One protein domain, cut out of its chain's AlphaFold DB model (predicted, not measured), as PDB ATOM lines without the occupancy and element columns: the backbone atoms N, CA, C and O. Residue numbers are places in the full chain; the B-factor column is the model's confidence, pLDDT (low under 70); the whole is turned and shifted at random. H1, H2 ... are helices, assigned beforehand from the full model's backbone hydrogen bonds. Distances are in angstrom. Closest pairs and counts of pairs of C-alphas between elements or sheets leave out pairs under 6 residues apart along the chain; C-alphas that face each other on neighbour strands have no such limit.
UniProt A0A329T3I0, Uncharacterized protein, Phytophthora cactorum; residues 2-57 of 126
ATOM      1  N   ALA A   2     161.133 148.344  67.283       80.12
ATOM      2  CA  ALA A   2     162.420 148.169  66.580       80.12
ATOM      3  C   ALA A   2     163.233 146.931  67.025       80.12
ATOM      4  O   ALA A   2     163.584 146.103  66.195       80.12
ATOM      5  N   ALA A   3     163.469 146.772  68.332       83.19
ATOM      6  CA  ALA A   3     164.212 145.627  68.866       83.19
ATOM      7  C   ALA A   3     163.512 144.284  68.585       83.19
ATOM      8  O   ALA A   3     164.156 143.280  68.296       83.19
ATOM      9  N   GLU A   4     162.181 144.265  68.617       84.50
ATOM     10  CA  GLU A   4     161.405 143.060  68.333       84.50
ATOM     11  C   GLU A   4     161.447 142.687  66.849       84.50
ATOM     12  O   GLU A   4     161.658 141.522  66.518       84.50
ATOM     13  N   THR A   5     161.347 143.679  65.957       85.06
ATOM     14  CA  THR A   5     161.593 143.501  64.523       85.06
ATOM     15  C   THR A   5     162.965 142.883  64.277       85.06
ATOM     16  O   THR A   5     163.066 141.948  63.488       85.06
ATOM     17  N   ASP A   6     164.009 143.368  64.956       87.00
ATOM     18  CA  ASP A   6     165.371 142.846  64.800       87.00
ATOM     19  C   ASP A   6     165.457 141.389  65.273       87.00
ATOM     20  O   ASP A   6     166.016 140.539  64.581       87.00
ATOM     21  N   THR A   7     164.822 141.079  66.404       86.50
ATOM     22  CA  THR A   7     164.782 139.719  66.961       86.50
ATOM     23  C   THR A   7     164.088 138.747  65.999       86.50
ATOM     24  O   THR A   7     164.639 137.697  65.665       86.50
ATOM     25  N   LEU A   8     162.911 139.118  65.479       85.56
ATOM     26  CA  LEU A   8     162.167 138.313  64.504       85.56
ATOM     27  C   LEU A   8     162.905 138.202  63.162       85.56
ATOM     28  O   LEU A   8     162.897 137.137  62.545       85.56
ATOM     29  N   ALA A   9     163.583 139.265  62.720       84.94
ATOM     30  CA  ALA A   9     164.362 139.273  61.483       84.94
ATOM     31  C   ALA A   9     165.504 138.250  61.495       84.94
ATOM     32  O   ALA A   9     165.811 137.688  60.437       84.94
ATOM     33  N   LEU A  10     166.107 138.023  62.669       83.62
ATOM     34  CA  LEU A  10     167.189 137.063  62.884       83.62
ATOM     35  C   LEU A  10     166.681 135.639  63.133       83.62
ATOM     36  O   LEU A  10     167.264 134.696  62.609       83.62
ATOM     37  N   GLN A  11     165.590 135.470  63.886       81.56
ATOM     38  CA  GLN A  11     165.036 134.146  64.196       81.56
ATOM     39  C   GLN A  11     164.295 133.515  63.009       81.56
ATOM     40  O   GLN A  11     164.381 132.310  62.786       81.56
ATOM     41  N   GLN A  12     163.566 134.317  62.230       79.81
ATOM     42  CA  GLN A  12     162.698 133.846  61.150       79.81
ATOM     43  C   GLN A  12     163.268 134.208  59.773       79.81
ATOM     44  O   GLN A  12     162.645 134.931  58.997       79.81
ATOM     45  N   VAL A  13     164.475 133.737  59.449       75.31
ATOM     46  CA  VAL A  13     165.186 134.115  58.206       75.31
ATOM     47  C   VAL A  13     164.401 133.758  56.934       75.31
ATOM     48  O   VAL A  13     164.411 134.527  55.974       75.31
ATOM     49  N   SER A  14     163.685 132.631  56.936       73.94
ATOM     50  CA  SER A  14     162.893 132.138  55.798       73.94
ATOM     51  C   SER A  14     161.582 132.899  55.569       73.94
ATOM     52  O   SER A  14     160.982 132.780  54.502       73.94
ATOM     53  N   VAL A  15     161.132 133.691  56.544       81.00
ATOM     54  CA  VAL A  15     159.863 134.424  56.484       81.00
ATOM     55  C   VAL A  15     160.042 135.731  55.706       81.00
ATOM     56  O   VAL A  15     161.071 136.415  55.815       81.00
ATOM     57  N   LEU A  16     159.031 136.095  54.911       84.00
ATOM     58  CA  LEU A  16     159.024 137.331  54.126       84.00
ATOM     59  C   LEU A  16     158.993 138.564  55.051       84.00
ATOM     60  O   LEU A  16     158.222 138.584  56.011       84.00
ATOM     61  N   PRO A  17     159.740 139.645  54.754       86.38
ATOM     62  CA  PRO A  17     159.717 140.868  55.567       86.38
ATOM     63  C   PRO A  17     158.317 141.476  55.757       86.38
ATOM     64  O   PRO A  17     158.034 142.069  56.794       86.38
ATOM     65  N   SER A  18     157.417 141.299  54.784       87.56
ATOM     66  CA  SER A  18     156.011 141.711  54.881       87.56
ATOM     67  C   SER A  18     155.217 140.920  55.926       87.56
ATOM     68  O   SER A  18     154.340 141.485  56.571       87.56
ATOM     69  N   GLN A  19     155.529 139.638  56.112       87.88
ATOM     70  CA  GLN A  19     154.907 138.791  57.129       87.88
ATOM     71  C   GLN A  19     155.459 139.107  58.522       87.88
ATOM     72  O   GLN A  19     154.696 139.124  59.482       87.88
ATOM     73  N   ILE A  20     156.754 139.431  58.628       86.25
ATOM     74  CA  ILE A  20     157.346 139.931  59.881       86.25
ATOM     75  C   ILE A  20     156.672 141.241  60.300       86.25
ATOM     76  O   ILE A  20     156.333 141.401  61.468       86.25
ATOM     77  N   TRP A  21     156.414 142.151  59.355       87.88
ATOM     78  CA  TRP A  21     155.633 143.357  59.635       87.88
ATOM     79  C   TRP A  21     154.250 143.034  60.205       87.88
ATOM     80  O   TRP A  21     153.872 143.635  61.205       87.88
ATOM     81  N   GLU A  22     153.514 142.090  59.616       88.25
ATOM     82  CA  GLU A  22     152.175 141.751  60.107       88.25
ATOM     83  C   GLU A  22     152.220 141.146  61.518       88.25
ATOM     84  O   GLU A  22     151.408 141.512  62.363       88.25
ATOM     85  N   GLN A  23     153.214 140.300  61.814       87.75
ATOM     86  CA  GLN A  23     153.423 139.753  63.162       87.75
ATOM     87  C   GLN A  23     153.734 140.846  64.190       87.75
ATOM     88  O   GLN A  23     153.171 140.852  65.283       87.75
ATOM     89  N   VAL A  24     154.614 141.788  63.838       85.81
ATOM     90  CA  VAL A  24     154.932 142.937  64.694       85.81
ATOM     91  C   VAL A  24     153.678 143.787  64.891       85.81
ATOM     92  O   VAL A  24     153.318 144.096  66.020       85.81
ATOM     93  N   ARG A  25     152.954 144.107  63.817       84.38
ATOM     94  CA  ARG A  25     151.720 144.900  63.866       84.38
ATOM     95  C   ARG A  25     150.656 144.280  64.771       84.38
ATOM     96  O   ARG A  25     149.995 145.012  65.488       84.38
ATOM     97  N   GLN A  26     150.494 142.959  64.747       84.00
ATOM     98  CA  GLN A  26     149.516 142.262  65.589       84.00
ATOM     99  C   GLN A  26     149.868 142.287  67.082       84.00
ATOM    100  O   GLN A  26     148.974 142.142  67.910       84.00
ATOM    101  N   ARG A  27     151.149 142.449  67.436       79.25
ATOM    102  CA  ARG A  27     151.608 142.482  68.833       79.25
ATOM    103  C   ARG A  27     151.553 143.860  69.481       79.25
ATOM    104  O   ARG A  27     151.448 143.922  70.699       79.25
ATOM    105  N   PHE A  28     151.641 144.931  68.698       73.88
ATOM    106  CA  PHE A  28     151.575 146.300  69.213       73.88
ATOM    107  C   PHE A  28     150.154 146.845  69.061       73.88
ATOM    108  O   PHE A  28     149.624 146.909  67.953       73.88
ATOM    109  N   ASP A  29     149.550 147.260  70.173       69.81
ATOM    110  CA  ASP A  29     148.197 147.820  70.179       69.81
ATOM    111  C   ASP A  29     148.158 149.198  69.478       69.81
ATOM    112  O   ASP A  29     149.187 149.868  69.326       69.81
ATOM    113  N   LEU A  30     146.977 149.668  69.058       62.06
ATOM    114  CA  LEU A  30     146.824 150.921  68.291       62.06
ATOM    115  C   LEU A  30     147.447 152.144  68.998       62.06
ATOM    116  O   LEU A  30     147.990 153.036  68.341       62.06
ATOM    117  N   ASN A  31     147.433 152.158  70.334       61.16
ATOM    118  CA  ASN A  31     148.044 153.210  71.154       61.16
ATOM    119  C   ASN A  31     149.582 153.160  71.162       61.16
ATOM    120  O   ASN A  31     150.237 154.200  71.237       61.16
ATOM    121  N   GLU A  32     150.179 151.973  71.039       61.34
ATOM    122  CA  GLU A  32     151.630 151.802  70.919       61.34
ATOM    123  C   GLU A  32     152.110 152.049  69.480       61.34
ATOM    124  O   GLU A  32     153.227 152.530  69.262       61.34
ATOM    125  N   MET A  33     151.242 151.813  68.489       59.44
ATOM    126  CA  MET A  33     151.502 152.112  67.077       59.44
ATOM    127  C   MET A  33     151.608 153.610  66.771       59.44
ATOM    128  O   MET A  33     152.281 153.964  65.804       59.44
ATOM    129  N   ALA A  34     151.046 154.500  67.597       59.00
ATOM    130  CA  ALA A  34     151.254 155.948  67.465       59.00
ATOM    131  C   ALA A  34     152.738 156.355  67.619       59.00
ATOM    132  O   ALA A  34     153.151 157.411  67.143       59.00
ATOM    133  N   ARG A  35     153.553 155.498  68.253       64.50
ATOM    134  CA  ARG A  35     155.022 155.612  68.352       64.50
ATOM    135  C   ARG A  35     155.750 154.511  67.563       64.50
ATOM    136  O   ARG A  35     156.947 154.297  67.752       64.50
ATOM    137  N   GLY A  36     155.019 153.779  66.723       69.44
ATOM    138  CA  GLY A  36     155.501 152.636  65.957       69.44
ATOM    139  C   GLY A  36     156.262 153.025  64.689       69.44
ATOM    140  O   GLY A  36     156.218 154.158  64.218       69.44
ATOM    141  N   LEU A  37     156.968 152.047  64.119       77.69
ATOM    142  CA  LEU A  37     157.638 152.179  62.829       77.69
ATOM    143  C   LEU A  37     156.625 151.929  61.697       77.69
ATOM    144  O   LEU A  37     155.876 150.955  61.771       77.69
ATOM    145  N   PRO A  38     156.608 152.734  60.621       85.50
ATOM    146  CA  PRO A  38     155.816 152.442  59.435       85.50
ATOM    147  C   PRO A  38     156.320 151.174  58.733       85.50
ATOM    148  O   PRO A  38     157.506 150.833  58.798       85.50
ATOM    149  N   ARG A  39     155.423 150.511  57.991       88.25
ATOM    150  CA  ARG A  39     155.688 149.254  57.268       88.25
ATOM    151  C   ARG A  39     157.003 149.272  56.488       88.25
ATOM    152  O   ARG A  39     157.810 148.355  56.612       88.25
ATOM    153  N   ASP A  40     157.237 150.320  55.706       89.44
ATOM    154  CA  ASP A  40     158.431 150.417  54.860       89.44
ATOM    155  C   ASP A  40     159.719 150.542  55.676       89.44
ATOM    156  O   ASP A  40     160.765 150.036  55.265       89.44
ATOM    157  N   GLN A  41     159.652 151.177  56.849       88.56
ATOM    158  CA  GLN A  41     160.792 151.278  57.751       88.56
ATOM    159  C   GLN A  41     161.088 149.928  58.405       88.56
ATOM    160  O   GLN A  41     162.252 149.542  58.461       88.56
ATOM    161  N   VAL A  42     160.057 149.169  58.796       88.12
ATOM    162  CA  VAL A  42     160.215 147.793  59.293       88.12
ATOM    163  C   VAL A  42     160.823 146.889  58.225       88.12
ATOM    164  O   VAL A  42     161.807 146.209  58.495       88.12
ATOM    165  N   ILE A  43     160.319 146.928  56.992       89.44
ATOM    166  CA  ILE A  43     160.858 146.114  55.895       89.44
ATOM    167  C   ILE A  43     162.327 146.458  55.618       89.44
ATOM    168  O   ILE A  43     163.166 145.559  55.543       89.44
ATOM    169  N   ARG A  44     162.672 147.750  55.512       90.50
ATOM    170  CA  ARG A  44     164.074 148.177  55.344       90.50
ATOM    171  C   ARG A  44     164.944 147.738  56.516       90.50
ATOM    172  O   ARG A  44     166.085 147.336  56.299       90.50
ATOM    173  N   GLN A  45     164.421 147.802  57.737       89.62
ATOM    174  CA  GLN A  45     165.129 147.373  58.936       89.62
ATOM    175  C   GLN A  45     165.393 145.866  58.925       89.62
ATOM    176  O   GLN A  45     166.537 145.476  59.137       89.62
ATOM    177  N   VAL A  46     164.410 145.036  58.557       87.75
ATOM    178  CA  VAL A  46     164.587 143.583  58.379       87.75
ATOM    179  C   VAL A  46     165.697 143.293  57.368       87.75
ATOM    180  O   VAL A  46     166.614 142.528  57.666       87.75
ATOM    181  N   TYR A  47     165.670 143.931  56.193       87.94
ATOM    182  CA  TYR A  47     166.729 143.750  55.192       87.94
ATOM    183  C   TYR A  47     168.096 144.209  55.698       87.94
ATOM    184  O   TYR A  47     169.088 143.515  55.483       87.94
ATOM    185  N   ARG A  48     168.163 145.357  56.380       89.38
ATOM    186  CA  ARG A  48     169.410 145.894  56.935       89.38
ATOM    187  C   ARG A  48     169.994 144.954  57.982       89.38
ATOM    188  O   ARG A  48     171.168 144.626  57.892       89.38
ATOM    189  N   VAL A  49     169.186 144.507  58.941       88.69
ATOM    190  CA  VAL A  49     169.622 143.613  60.021       88.69
ATOM    191  C   VAL A  49     170.074 142.276  59.464       88.69
ATOM    192  O   VAL A  49     171.171 141.832  59.788       88.69
ATOM    193  N   ARG A  50     169.306 141.681  58.544       85.88
ATOM    194  CA  ARG A  50     169.727 140.452  57.864       85.88
ATOM    195  C   ARG A  50     171.028 140.657  57.094       85.88
ATOM    196  O   ARG A  50     171.928 139.841  57.213       85.88
ATOM    197  N   ARG A  51     171.178 141.751  56.345       83.88
ATOM    198  CA  ARG A  51     172.418 142.040  55.608       83.88
ATOM    199  C   ARG A  51     173.620 142.198  56.540       83.88
ATOM    200  O   ARG A  51     174.677 141.671  56.219       83.88
ATOM    201  N   VAL A  52     173.468 142.920  57.650       85.56
ATOM    202  CA  VAL A  52     174.543 143.133  58.635       85.56
ATOM    203  C   VAL A  52     174.925 141.821  59.315       85.56
ATOM    204  O   VAL A  52     176.107 141.547  59.478       85.56
ATOM    205  N   HIS A  53     173.940 140.995  59.665       81.19
ATOM    206  CA  HIS A  53     174.165 139.740  60.377       81.19
ATOM    207  C   HIS A  53     174.683 138.614  59.467       81.19
ATOM    208  O   HIS A  53     175.594 137.892  59.842       81.19
ATOM    209  N   PHE A  54     174.136 138.488  58.254       75.19
ATOM    210  CA  PHE A  54     174.438 137.425  57.286       75.19
ATOM    211  C   PHE A  54     175.369 137.887  56.148       75.19
ATOM    212  O   PHE A  54     175.425 137.260  55.097       75.19
ATOM    213  N   GLY A  55     176.068 139.016  56.285       71.75
ATOM    214  CA  GLY A  55     177.118 139.435  55.342       71.75
ATOM    215  C   GLY A  55     176.662 139.816  53.925       71.75
ATOM    216  O   GLY A  55     177.481 139.867  53.012       71.75
ATOM    217  N   GLY A  56     175.370 140.080  53.704       69.12
ATOM    218  CA  GLY A  56     174.823 140.599  52.440       69.12
ATOM    219  C   GLY A  56     174.967 139.705  51.203       69.12
ATOM    220  O   GLY A  56     174.511 140.103  50.131       69.12
ATOM    221  N   SER A  57     175.565 138.523  51.346       69.19
ATOM    222  CA  SER A  57     175.714 137.514  50.304       69.19
ATOM    223  C   SER A  57     174.996 136.231  50.711       69.19
ATOM    224  O   SER A  57     174.786 135.972  51.897       69.19
TER     225      SER A  57
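This is residues 2 to 57 of the 126 residues of an uncharacterized protein of Phytophthora cactorum (UniProt A0A329T3I0). Three helices are packed together at crossed angles: H4, the longest, and H2 come together near the first residues of H2 as a wide V, and H1 packs on both of them within it. The short helix H3 lies off to one end, in the turn between H2 and H4, and the tail after H4 reaches to the other end. The 56 printed residues have four named helices, in the order H1, H2, H3, H4, and no named strand; the class is all helix. The whole is compact, with a radius of gyration of the C-alphas of 11.1 A, and its outline is a rod with spans of 38 by 16 by 16 A.

H4 is residues 39 to 53, 21.0 A from first to last C-alpha; it begins at C-alpha 39 at (155.688, 149.254, 57.268) and ends at C-alpha 53 at (174.165, 139.740, 60.377). H2 is residues 17 to 27, 15.6 A long. H1 is residues 2 to 11, 14.5 A long, and begins at C-alpha 2 at (162.420, 148.169, 66.580). H3 is residues 30 to 33, 5.0 A long.

H4 touches H1 with 13 pairs of C-alphas within 8 A, the closest being those of Ala 9 and Val 46, 5.3 A apart. These two run the same way at a steep tilt of 53 degrees. H4 also touches H2, where the closest C-alphas, those of Pro 17 and Ile 43, are 5.4 A apart. H2 and H4 run opposite ways at a steep tilt of 65 degrees. H1 touches H2, with the closest C-alphas, those of Thr 5 and Val 24, 6.7 A apart. Their tilt is steep, 55 degrees, and they run opposite ways. The packing of these helices is mostly crossed, meaning that they touch at tilts that are not shallow. H3 is close to H2 but not clearly touching it: the closest C-alphas, those of Arg 25 and Met 33, are 7.9 A apart. H3 is apart from H1 and from H4. In H1, H2 and H4 every O i to N i+4 pair is within hydrogen-bond range; H3, with four residues, is too short for such a pair, and its one O i to N i+3 pair is within range.

The two C-alphas farthest apart are those of Asn 31 and Ser 57, 38.0 A. The printed part, residues 2 to 57, has no cut. The links from H1 to H2, H2 to H3 and H3 to H4 are tight, with 5, 2 and 5 residues. The mean pLDDT of the printed part is 80.8; it is under 70 at residues 29 to 36, of which 30 to 33 belong to H3, and at residues 56 to 57.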